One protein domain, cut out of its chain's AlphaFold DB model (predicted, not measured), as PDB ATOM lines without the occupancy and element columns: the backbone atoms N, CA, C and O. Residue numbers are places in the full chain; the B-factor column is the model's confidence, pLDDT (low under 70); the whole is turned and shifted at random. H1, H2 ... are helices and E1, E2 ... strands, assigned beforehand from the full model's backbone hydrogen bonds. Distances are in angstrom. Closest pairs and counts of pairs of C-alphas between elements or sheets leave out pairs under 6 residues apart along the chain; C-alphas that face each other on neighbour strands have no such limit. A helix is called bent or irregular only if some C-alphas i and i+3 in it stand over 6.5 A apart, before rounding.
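What this domain is: This is residues 2 to 81 of the 430 residues of an uncharacterized protein of Microbacterium sp. Leaf436 (UniProt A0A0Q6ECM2). A long, kinked helix, H1, runs to a small antiparallel sheet of three strands, E1, E2 and E3, at its far end, while a second helix, H2, packs on residues 10 to 18 of H1. Between E3 and H2, residues 49 to 70 form a long loop that runs back beside H1, folds back near Ser 53 and returns past E3. The printed part has 80 residues, in the order H1 E1 E2 E3 H2, and its class is mixed, helices and strands. It is compact, with a radius of gyration of the C-alphas of 12.9 A, yet elongated, spanning 41 by 25 by 19 A.

How they stand to each other: H1, residues 3 to 24, has a kink of 38 degrees near residue 10 and is irregular, C-alphas 4 and 7 being 7.7 A apart. It only grazes the sheet, with its residues 19 to 23; the closest C-alphas of H1 and E1, residues 27 to 29, are those of Met 22 and Tyr 28, 6.9 A apart. E1, E2, residues 36 to 39, and E3, residues 46 to 48, form a meander, each strand the antiparallel neighbour of the one before. In the hairpin of E1 and E2, N 28 and O 38 are within hydrogen-bond range at 3.0 A; in that of E2 and E3, N 37 and O 47 are at 2.8 A. Residues 46 to 47 also pair with residues 60 to 61, antiparallel. H2, residues 71 to 81, touches H1, with Lys 14 and Arg 75 the closest C-alphas at 5.7 A. They run opposite ways at a steep tilt of 43 degrees. H2 is not on the sheet. O i to N i+4 pairs are within range in 16 of 18 cases in H1 and 6 of 7 in H2.

Where its parts are: H1 begins at C-alpha 3, (-45.807, 17.263, 2.495), and is 30.0 A long; E1, E2 and E3 measure 7.2 A, 10.0 A and 6.7 A. H2, 16.1 A long, ends at C-alpha 81, (-37.798, 21.620, 15.462).

The domain as a whole: The C-alphas farthest apart, those of Ser 2 and Met 63, are 42.3 A apart. The printed part has no cut, and the link from E3 to H2, 22 residues, is long. Mean pLDDT of the printed part is 87.0; residues 31 to 34 are under 70.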
ATOM      1  N   SER A   2     -44.007  17.669  -2.041       77.50
ATOM      2  CA  SER A   2     -45.251  17.443  -1.287       77.50
ATOM      3  C   SER A   2     -44.939  17.253   0.197       77.50
ATOM      4  O   SER A   2     -43.881  16.726   0.541       77.50
ATOM      5  N   TYR A   3     -45.870  17.618   1.076       81.88
ATOM      6  CA  TYR A   3     -45.807  17.263   2.495       81.88
ATOM      7  C   TYR A   3     -45.771  15.740   2.721       81.88
ATOM      8  O   TYR A   3     -45.186  15.277   3.694       81.88
ATOM      9  N   ASP A   4     -46.311  14.942   1.796       84.50
ATOM     10  CA  ASP A   4     -46.227  13.474   1.872       84.50
ATOM     11  C   ASP A   4     -44.777  12.954   1.779       84.50
ATOM     12  O   ASP A   4     -44.477  11.856   2.247       84.50
ATOM     13  N   ASP A   5     -43.861  13.759   1.227       87.69
ATOM     14  CA  ASP A   5     -42.430  13.451   1.134       87.69
ATOM     15  C   ASP A   5     -41.618  14.036   2.309       87.69
ATOM     16  O   ASP A   5     -40.388  13.917   2.330       87.69
ATOM     17  N   LEU A   6     -42.276  14.669   3.294       89.00
ATOM     18  CA  LEU A   6     -41.631  15.443   4.361       89.00
ATOM     19  C   LEU A   6     -40.577  14.638   5.127       89.00
ATOM     20  O   LEU A   6     -39.476  15.136   5.340       89.00
ATOM     21  N   ASP A   7     -40.861  13.387   5.492       89.88
ATOM     22  CA  ASP A   7     -39.915  12.543   6.234       89.88
ATOM     23  C   ASP A   7     -38.618  12.294   5.452       89.88
ATOM     24  O   ASP A   7     -37.520  12.367   6.012       89.88
ATOM     25  N   SER A   8     -38.739  12.046   4.145       91.25
ATOM     26  CA  SER A   8     -37.582  11.851   3.266       91.25
ATOM     27  C   SER A   8     -36.759  13.131   3.165       91.25
ATOM     28  O   SER A   8     -35.527  13.096   3.212       91.25
ATOM     29  N   SER A   9     -37.435  14.272   3.088       92.12
ATOM     30  CA  SER A   9     -36.792  15.577   2.967       92.12
ATOM     31  C   SER A   9     -36.175  16.071   4.262       92.12
ATOM     32  O   SER A   9     -35.123  16.696   4.212       92.12
ATOM     33  N   ILE A  10     -36.739  15.715   5.417       94.50
ATOM     34  CA  ILE A  10     -36.088  15.909   6.713       94.50
ATOM     35  C   ILE A  10     -34.789  15.099   6.770       94.50
ATOM     36  O   ILE A  10     -33.764  15.623   7.197       94.50
ATOM     37  N   GLY A  11     -34.791  13.848   6.300       93.88
ATOM     38  CA  GLY A  11     -33.561  13.057   6.202       93.88
ATOM     39  C   GLY A  11     -32.508  13.720   5.305       93.88
ATOM     40  O   GLY A  11     -31.339  13.836   5.676       93.88
ATOM     41  N   ALA A  12     -32.927  14.232   4.148       95.31
ATOM     42  CA  ALA A  12     -32.036  14.957   3.246       95.31
ATOM     43  C   ALA A  12     -31.533  16.287   3.846       95.31
ATOM     44  O   ALA A  12     -30.363  16.626   3.672       95.31
ATOM     45  N   LEU A  13     -32.377  17.008   4.594       96.88
ATOM     46  CA  LEU A  13     -31.998  18.198   5.361       96.88
ATOM     47  C   LEU A  13     -30.942  17.857   6.414       96.88
ATOM     48  O   LEU A  13     -29.936  18.548   6.481       96.88
ATOM     49  N   LYS A  14     -31.105  16.770   7.181       97.25
ATOM     50  CA  LYS A  14     -30.091  16.326   8.156       97.25
ATOM     51  C   LYS A  14     -28.735  16.107   7.498       97.25
ATOM     52  O   LYS A  14     -27.724  16.557   8.030       97.25
ATOM     53  N   LYS A  15     -28.704  15.442   6.336       95.75
ATOM     54  CA  LYS A  15     -27.462  15.281   5.570       95.75
ATOM     55  C   LYS A  15     -26.877  16.643   5.184       95.75
ATOM     56  O   LYS A  15     -25.717  16.892   5.491       95.75
ATOM     57  N   ALA A  16     -27.665  17.510   4.546       95.62
ATOM     58  CA  ALA A  16     -27.196  18.817   4.086       95.62
ATOM     59  C   ALA A  16     -26.699  19.697   5.248       95.62
ATOM     60  O   ALA A  16     -25.683  20.374   5.135       95.62
ATOM     61  N   ALA A  17     -27.377  19.643   6.390       96.38
ATOM     62  CA  ALA A  17     -26.992  20.319   7.619       96.38
ATOM     63  C   ALA A  17     -25.641  19.807   8.154       96.38
ATOM     64  O   ALA A  17     -24.792  20.608   8.534       96.38
ATOM     65  N   ILE A  18     -25.399  18.488   8.118       95.94
ATOM     66  CA  ILE A  18     -24.091  17.902   8.457       95.94
ATOM     67  C   ILE A  18     -23.021  18.342   7.446       95.94
ATOM     68  O   ILE A  18     -21.920  18.697   7.864       95.94
ATOM     69  N   ASP A  19     -23.333  18.376   6.145       93.94
ATOM     70  CA  ASP A  19     -22.418  18.884   5.111       93.94
ATOM     71  C   ASP A  19     -22.003  20.340   5.418       93.94
ATOM     72  O   ASP A  19     -20.814  20.667   5.416       93.94
ATOM     73  N   ALA A  20     -22.968  21.204   5.756       93.94
ATOM     74  CA  ALA A  20     -22.739  22.602   6.122       93.94
ATOM     75  C   ALA A  20     -21.913  22.750   7.412       93.94
ATOM     76  O   ALA A  20     -20.962  23.534   7.450       93.94
ATOM     77  N   PHE A  21     -22.240  21.967   8.443       94.62
ATOM     78  CA  PHE A  21     -21.514  21.923   9.715       94.62
ATOM     79  C   PHE A  21     -20.049  21.506   9.519       94.62
ATOM     80  O   PHE A  21     -19.132  22.150  10.022       94.62
ATOM     81  N   MET A  22     -19.804  20.463   8.723       92.56
ATOM     82  CA  MET A  22     -18.447  20.015   8.402       92.56
ATOM     83  C   MET A  22     -17.685  21.069   7.593       92.56
ATOM     84  O   MET A  22     -16.495  21.306   7.838       92.56
ATOM     85  N   ALA A  23     -18.370  21.751   6.674       90.44
ATOM     86  CA  ALA A  23     -17.780  22.834   5.913       90.44
ATOM     87  C   ALA A  23     -17.340  23.993   6.818       90.44
ATOM     88  O   ALA A  23     -16.318  24.611   6.515       90.44
ATOM     89  N   ASP A  24     -18.063  24.348   7.892       90.19
ATOM     90  CA  ASP A  24     -17.676  25.415   8.854       90.19
ATOM     91  C   ASP A  24     -16.279  25.207   9.421       90.19
ATOM     92  O   ASP A  24     -15.449  26.118   9.407       90.19
ATOM     93  N   ASP A  25     -15.965  23.960   9.744       87.19
ATOM     94  CA  ASP A  25     -14.633  23.569  10.171       87.19
ATOM     95  C   ASP A  25     -13.685  23.278   8.995       87.19
ATOM     96  O   ASP A  25     -12.570  22.799   9.186       87.19
ATOM     97  N   GLY A  26     -14.052  23.583   7.754       87.50
ATOM     98  CA  GLY A  26     -13.208  23.413   6.572       87.50
ATOM     99  C   GLY A  26     -12.968  21.954   6.182       87.50
ATOM    100  O   GLY A  26     -11.912  21.643   5.616       87.50
ATOM    101  N   PHE A  27     -13.902  21.063   6.508       88.81
ATOM    102  CA  PHE A  27     -13.955  19.706   5.979       88.81
ATOM    103  C   PHE A  27     -14.858  19.658   4.747       88.81
ATOM    104  O   PHE A  27     -15.940  20.233   4.741       88.81
ATOM    105  N   TYR A  28     -14.409  18.963   3.705       86.38
ATOM    106  CA  TYR A  28     -15.104  18.895   2.421       86.38
ATOM    107  C   TYR A  28     -15.113  17.462   1.903       86.38
ATOM    108  O   TYR A  28     -14.233  16.671   2.257       86.38
ATOM    109  N   GLU A  29     -16.092  17.146   1.056       82.31
ATOM    110  CA  GLU A  29     -16.139  15.871   0.342       82.31
ATOM    111  C   GLU A  29     -14.871  15.680  -0.507       82.31
ATOM    112  O   GLU A  29     -14.343  16.614  -1.126       82.31
ATOM    113  N   ASP A  30     -14.360  14.452  -0.499       71.00
ATOM    114  CA  ASP A  30     -13.183  14.064  -1.257       71.00
ATOM    115  C   ASP A  30     -13.406  14.162  -2.775       71.00
ATOM    116  O   ASP A  30     -14.344  13.595  -3.335       71.00
ATOM    117  N   LYS A  31     -12.457  14.772  -3.490       59.34
ATOM    118  CA  LYS A  31     -12.447  14.771  -4.961       59.34
ATOM    119  C   LYS A  31     -12.065  13.415  -5.566       59.34
ATOM    120  O   LYS A  31     -12.195  13.248  -6.779       59.34
ATOM    121  N   PHE A  32     -11.582  12.464  -4.762       60.72
ATOM    122  CA  PHE A  32     -11.203  11.116  -5.198       60.72
ATOM    123  C   PHE A  32     -12.301  10.054  -4.997       60.72
ATOM    124  O   PHE A  32     -12.070   8.885  -5.315       60.72
ATOM    125  N   GLY A  33     -13.511  10.450  -4.576       60.31
ATOM    126  CA  GLY A  33     -14.704   9.592  -4.590       60.31
ATOM    127  C   GLY A  33     -14.832   8.640  -3.400       60.31
ATOM    128  O   GLY A  33     -15.375   7.542  -3.545       60.31
ATOM    129  N   THR A  34     -14.312   9.026  -2.236       68.00
ATOM    130  CA  THR A  34     -14.499   8.296  -0.974       68.00
ATOM    131  C   THR A  34     -15.670   8.885  -0.168       68.00
ATOM    132  O   THR A  34     -15.958  10.072  -0.258       68.00
ATOM    133  N   ASN A  35     -16.368   8.058   0.624       86.00
ATOM    134  CA  ASN A  35     -17.527   8.467   1.444       86.00
ATOM    135  C   ASN A  35     -17.096   9.137   2.769       86.00
ATOM    136  O   ASN A  35     -17.541   8.737   3.847       86.00
ATOM    137  N   TYR A  36     -16.162  10.088   2.699       88.44
ATOM    138  CA  TYR A  36     -15.544  10.742   3.853       88.44
ATOM    139  C   TYR A  36     -15.379  12.250   3.622       88.44
ATOM    140  O   TYR A  36     -15.034  12.692   2.525       88.44
ATOM    141  N   TYR A  37     -15.546  13.035   4.686       89.19
ATOM    142  CA  TYR A  37     -15.117  14.429   4.722       89.19
ATOM    143  C   TYR A  37     -13.653  14.522   5.139       89.19
ATOM    144  O   TYR A  37     -13.278  14.020   6.201       89.19
ATOM    145  N   TYR A  38     -12.841  15.250   4.375       86.06
ATOM    146  CA  TYR A  38     -11.436  15.499   4.702       86.06
ATOM    147  C   TYR A  38     -11.160  16.978   4.918       86.06
ATOM    148  O   TYR A  38     -11.700  17.846   4.224       86.06
ATOM    149  N   LYS A  39     -10.258  17.283   5.858       85.50
ATOM    150  CA  LYS A  39      -9.817  18.662   6.096       85.50
ATOM    151  C   LYS A  39      -9.201  19.215   4.810       85.50
ATOM    152  O   LYS A  39      -8.329  18.584   4.206       85.50
ATOM    153  N   TRP A  40      -9.694  20.370   4.372       81.50
ATOM    154  CA  TRP A  40      -9.316  21.027   3.116       81.50
ATOM    155  C   TRP A  40      -9.528  20.172   1.849       81.50
ATOM    156  O   TRP A  40      -9.005  20.521   0.792       81.50
ATOM    157  N   GLY A  41     -10.277  19.066   1.942       74.00
ATOM    158  CA  GLY A  41     -10.563  18.152   0.833       74.00
ATOM    159  C   GLY A  41      -9.393  17.264   0.389       74.00
ATOM    160  O   GLY A  41      -9.448  16.714  -0.706       74.00
ATOM    161  N   TRP A  42      -8.311  17.155   1.175       74.69
ATOM    162  CA  TRP A  42      -7.155  16.301   0.827       74.69
ATOM    163  C   TRP A  42      -6.349  15.752   2.016       74.69
ATOM    164  O   TRP A  42      -5.460  14.923   1.809       74.69
ATOM    165  N   ALA A  43      -6.580  16.220   3.248       81.12
ATOM    166  CA  ALA A  43      -5.832  15.741   4.413       81.12
ATOM    167  C   ALA A  43      -6.080  14.239   4.672       81.12
ATOM    168  O   ALA A  43      -7.170  13.763   4.399       81.12
ATOM    169  N   PRO A  44      -5.119  13.483   5.238       75.69
ATOM    170  CA  PRO A  44      -5.195  12.018   5.313       75.69
ATOM    171  C   PRO A  44      -6.153  11.451   6.372       75.69
ATOM    172  O   PRO A  44      -6.371  10.246   6.369       75.69
ATOM    173  N   ASN A  45      -6.701  12.276   7.274       82.94
ATOM    174  CA  ASN A  45      -7.705  11.829   8.247       82.94
ATOM    175  C   ASN A  45      -9.054  12.474   7.936       82.94
ATOM    176  O   ASN A  45      -9.105  13.687   7.693       82.94
ATOM    177  N   GLY A  46     -10.116  11.676   7.986       86.06
ATOM    178  CA  GLY A  46     -11.456  12.099   7.601       86.06
ATOM    179  C   GLY A  46     -12.555  11.499   8.467       86.06
ATOM    180  O   GLY A  46     -12.308  10.636   9.306       86.06
ATOM    181  N   TYR A  47     -13.775  11.979   8.255       90.00
ATOM    182  CA  TYR A  47     -14.972  11.545   8.975       90.00
ATOM    183  C   TYR A  47     -15.960  10.939   7.982       90.00
ATOM    184  O   TYR A  47     -16.250  11.558   6.963       90.00
ATOM    185  N   GLU A  48     -16.443   9.727   8.253       91.25
ATOM    186  CA  GLU A  48     -17.385   9.013   7.383       91.25
ATOM    187  C   GLU A  48     -18.638   9.868   7.166       91.25
ATOM    188  O   GLU A  48     -19.246  10.330   8.131       91.25
ATOM    189  N   MET A  49     -19.039  10.076   5.916       91.44
ATOM    190  CA  MET A  49     -20.228  10.862   5.597       91.44
ATOM    191  C   MET A  49     -21.505  10.115   6.020       91.44
ATOM    192  O   MET A  49     -21.554   8.881   5.936       91.44
ATOM    193  N   PRO A  50     -22.558  10.829   6.455       93.75
ATOM    194  CA  PRO A  50     -23.865  10.220   6.656       93.75
ATOM    195  C   PRO A  50     -24.455   9.745   5.320       93.75
ATOM    196  O   PRO A  50     -24.075  10.196   4.237       93.75
ATOM    197  N   ASN A  51     -25.424   8.834   5.389       92.12
ATOM    198  CA  ASN A  51     -26.168   8.401   4.209       92.12
ATOM    199  C   ASN A  51     -27.139   9.492   3.704       92.12
ATOM    200  O   ASN A  51     -27.265  10.566   4.290       92.12
ATOM    201  N   ALA A  52     -27.866   9.208   2.619       90.25
ATOM    202  CA  ALA A  52     -28.815  10.149   2.010       90.25
ATOM    203  C   ALA A  52     -29.950  10.614   2.948       90.25
ATOM    204  O   ALA A  52     -30.516  11.680   2.729       90.25
ATOM    205  N   SER A  53     -30.268   9.839   3.986       91.81
ATOM    206  CA  SER A  53     -31.259  10.180   5.014       91.81
ATOM    207  C   SER A  53     -30.644  10.911   6.213       91.81
ATOM    208  O   SER A  53     -31.321  11.105   7.217       91.81
ATOM    209  N   GLY A  54     -29.361  11.277   6.141       91.56
ATOM    210  CA  GLY A  54     -28.643  11.936   7.225       91.56
ATOM    211  C   GLY A  54     -28.232  10.998   8.358       91.56
ATOM    212  O   GLY A  54     -27.690  11.470   9.352       91.56
ATOM    213  N   GLU A  55     -28.431   9.685   8.226       93.69
ATOM    214  CA  GLU A  55     -28.145   8.688   9.265       93.69
ATOM    215  C   GLU A  55     -26.740   8.078   9.119       93.69
ATOM    216  O   GLU A  55     -26.194   7.975   8.017       93.69
ATOM    217  N   GLY A  56     -26.151   7.622  10.229       91.25
ATOM    218  CA  GLY A  56     -24.811   7.013  10.241       91.25
ATOM    219  C   GLY A  56     -23.659   8.013  10.039       91.25
ATOM    220  O   GLY A  56     -23.810   9.206  10.272       91.25
ATOM    221  N   GLY A  57     -22.479   7.542   9.642       88.94
ATOM    222  CA  GLY A  57     -21.297   8.403   9.515       88.94
ATOM    223  C   GLY A  57     -20.694   8.843  10.857       88.94
ATOM    224  O   GLY A  57     -21.028   8.310  11.916       88.94
ATOM    225  N   GLY A  58     -19.749   9.781  10.806       87.75
ATOM    226  CA  GLY A  58     -19.034  10.335  11.960       87.75
ATOM    227  C   GLY A  58     -17.886   9.457  12.463       87.75
ATOM    228  O   GLY A  58     -17.129   9.870  13.340       87.75
ATOM    229  N   LYS A  59     -17.704   8.255  11.898       88.12
ATOM    230  CA  LYS A  59     -16.547   7.410  12.208       88.12
ATOM    231  C   LYS A  59     -15.283   8.017  11.622       88.12
ATOM    232  O   LYS A  59     -15.245   8.384  10.451       88.12
ATOM    233  N   VAL A  60     -14.242   8.057  12.438       86.75
ATOM    234  CA  VAL A  60     -12.945   8.606  12.053       86.75
ATOM    235  C   VAL A  60     -12.154   7.569  11.258       86.75
ATOM    236  O   VAL A  60     -11.996   6.432  11.703       86.75
ATOM    237  N   ASP A  61     -11.632   7.979  10.107       81.81
ATOM    238  CA  ASP A  61     -10.556   7.288   9.400       81.81
ATOM    239  C   ASP A  61      -9.226   7.988   9.721       81.81
ATOM    240  O   ASP A  61      -9.065   9.185   9.473       81.81
ATOM    241  N   GLY A  62      -8.289   7.261  10.334       80.44
ATOM    242  CA  GLY A  62      -7.024   7.813  10.834       80.44
ATOM    243  C   GLY A  62      -7.116   8.428  12.238       80.44
ATOM    244  O   GLY A  62      -7.772   7.889  13.127       80.44
ATOM    245  N   MET A  63      -6.386   9.525  12.468       80.12
ATOM    246  CA  MET A  63      -6.376  10.244  13.753       80.12
ATOM    247  C   MET A  63      -7.343  11.440  13.711       80.12
ATOM    248  O   MET A  63      -7.244  12.243  12.779       80.12
ATOM    249  N   PRO A  64      -8.254  11.596  14.690       79.12
ATOM    250  CA  PRO A  64      -9.224  12.687  14.678       79.12
ATOM    251  C   PRO A  64      -8.530  14.048  14.714       79.12
ATOM    252  O   PRO A  64      -7.542  14.253  15.420       79.12
ATOM    253  N   TRP A  65      -9.059  14.985  13.931       79.81
ATOM    254  CA  TRP A  65      -8.635  16.388  13.957       79.81
ATOM    255  C   TRP A  65      -9.348  17.175  15.060       79.81
ATOM    256  O   TRP A  65      -8.804  18.158  15.556       79.81
ATOM    257  N   ASN A  66     -10.560  16.745  15.409       76.44
ATOM    258  CA  ASN A  66     -11.381  17.269  16.487       76.44
ATOM    259  C   ASN A  66     -12.206  16.114  17.084       76.44
ATOM    260  O   ASN A  66     -12.930  15.434  16.352       76.44
ATOM    261  N   ASP A  67     -12.078  15.888  18.390       70.50
ATOM    262  CA  ASP A  67     -12.812  14.837  19.106       70.50
ATOM    263  C   ASP A  67     -14.280  15.230  19.376       70.50
ATOM    264  O   ASP A  67     -15.095  14.365  19.686       70.50
ATOM    265  N   ASP A  68     -14.632  16.510  19.197       76.38
ATOM    266  CA  ASP A  68     -15.968  17.057  19.470       76.38
ATOM    267  C   ASP A  68     -16.912  17.023  18.248       76.38
ATOM    268  O   ASP A  68     -18.075  17.419  18.348       76.38
ATOM    269  N   ILE A  69     -16.448  16.547  17.084       81.81
ATOM    270  CA  ILE A  69     -17.301  16.401  15.894       81.81
ATOM    271  C   ILE A  69     -18.307  15.272  16.137       81.81
ATOM    272  O   ILE A  69     -17.963  14.089  16.123       81.81
ATOM    273  N   SER A  70     -19.572  15.651  16.331       85.44
ATOM    274  CA  SER A  70     -20.695  14.734  16.514       85.44
ATOM    275  C   SER A  70     -21.877  15.138  15.641       85.44
ATOM    276  O   SER A  70     -22.375  16.260  15.714       85.44
ATOM    277  N   TYR A  71     -22.360  14.196  14.831       93.69
ATOM    278  CA  TYR A  71     -23.511  14.419  13.948       93.69
ATOM    279  C   TYR A  71     -24.845  14.316  14.687       93.69
ATOM    280  O   TYR A  71     -25.852  14.828  14.206       93.69
ATOM    281  N   ASP A  72     -24.862  13.701  15.870       93.62
ATOM    282  CA  ASP A  72     -26.093  13.501  16.638       93.62
ATOM    283  C   ASP A  72     -26.676  14.829  17.129       93.62
ATOM    284  O   ASP A  72     -27.895  14.987  17.151       93.62
ATOM    285  N   GLY A  73     -25.826  15.816  17.433       92.50
ATOM    286  CA  GLY A  73     -26.277  17.167  17.776       92.50
ATOM    287  C   GLY A  73     -26.992  17.858  16.611       92.50
ATOM    288  O   GLY A  73     -28.052  18.448  16.804       92.50
ATOM    289  N   VAL A  74     -26.458  17.721  15.392       95.12
ATOM    290  CA  VAL A  74     -27.075  18.267  14.169       95.12
ATOM    291  C   VAL A  74     -28.415  17.585  13.888       95.12
ATOM    292  O   VAL A  74     -29.410  18.256  13.622       95.12
ATOM    293  N   ARG A  75     -28.472  16.250  14.003       96.50
ATOM    294  CA  ARG A  75     -29.716  15.483  13.823       96.50
ATOM    295  C   ARG A  75     -30.783  15.874  14.830       96.50
ATOM    296  O   ARG A  75     -31.901  16.150  14.410       96.50
ATOM    297  N   SER A  76     -30.428  15.914  16.117       96.31
ATOM    298  CA  SER A  76     -31.357  16.279  17.190       96.31
ATOM    299  C   SER A  76     -31.919  17.670  16.947       96.31
ATOM    300  O   SER A  76     -33.127  17.831  16.972       96.31
ATOM    301  N   ARG A  77     -31.073  18.647  16.592       96.25
ATOM    302  CA  ARG A  77     -31.516  20.016  16.294       96.25
ATOM    303  C   ARG A  77     -32.573  20.060  15.184       96.25
ATOM    304  O   ARG A  77     -33.582  20.746  15.328       96.25
ATOM    305  N   VAL A  78     -32.368  19.307  14.098       96.50
ATOM    306  CA  VAL A  78     -33.359  19.188  13.015       96.50
ATOM    307  C   VAL A  78     -34.621  18.467  13.497       96.50
ATOM    308  O   VAL A  78     -35.719  18.944  13.233       96.50
ATOM    309  N   ASP A  79     -34.491  17.334  14.189       95.81
ATOM    310  CA  ASP A  79     -35.639  16.552  14.659       95.81
ATOM    311  C   ASP A  79     -36.502  17.337  15.655       95.81
ATOM    312  O   ASP A  79     -37.718  17.395  15.488       95.81
ATOM    313  N   ASP A  80     -35.880  17.999  16.628       94.88
ATOM    314  CA  ASP A  80     -36.550  18.743  17.696       94.88
ATOM    315  C   ASP A  80     -37.441  19.864  17.139       94.88
ATOM    316  O   ASP A  80     -38.535  20.114  17.653       94.88
ATOM    317  N   VAL A  81     -37.011  20.535  16.062       94.31
ATOM    318  CA  VAL A  81     -37.798  21.620  15.462       94.31
ATOM    319  C   VAL A  81     -38.907  21.112  14.535       94.31
ATOM    320  O   VAL A  81     -39.984  21.718  14.492       94.31
TER     321      VAL A  81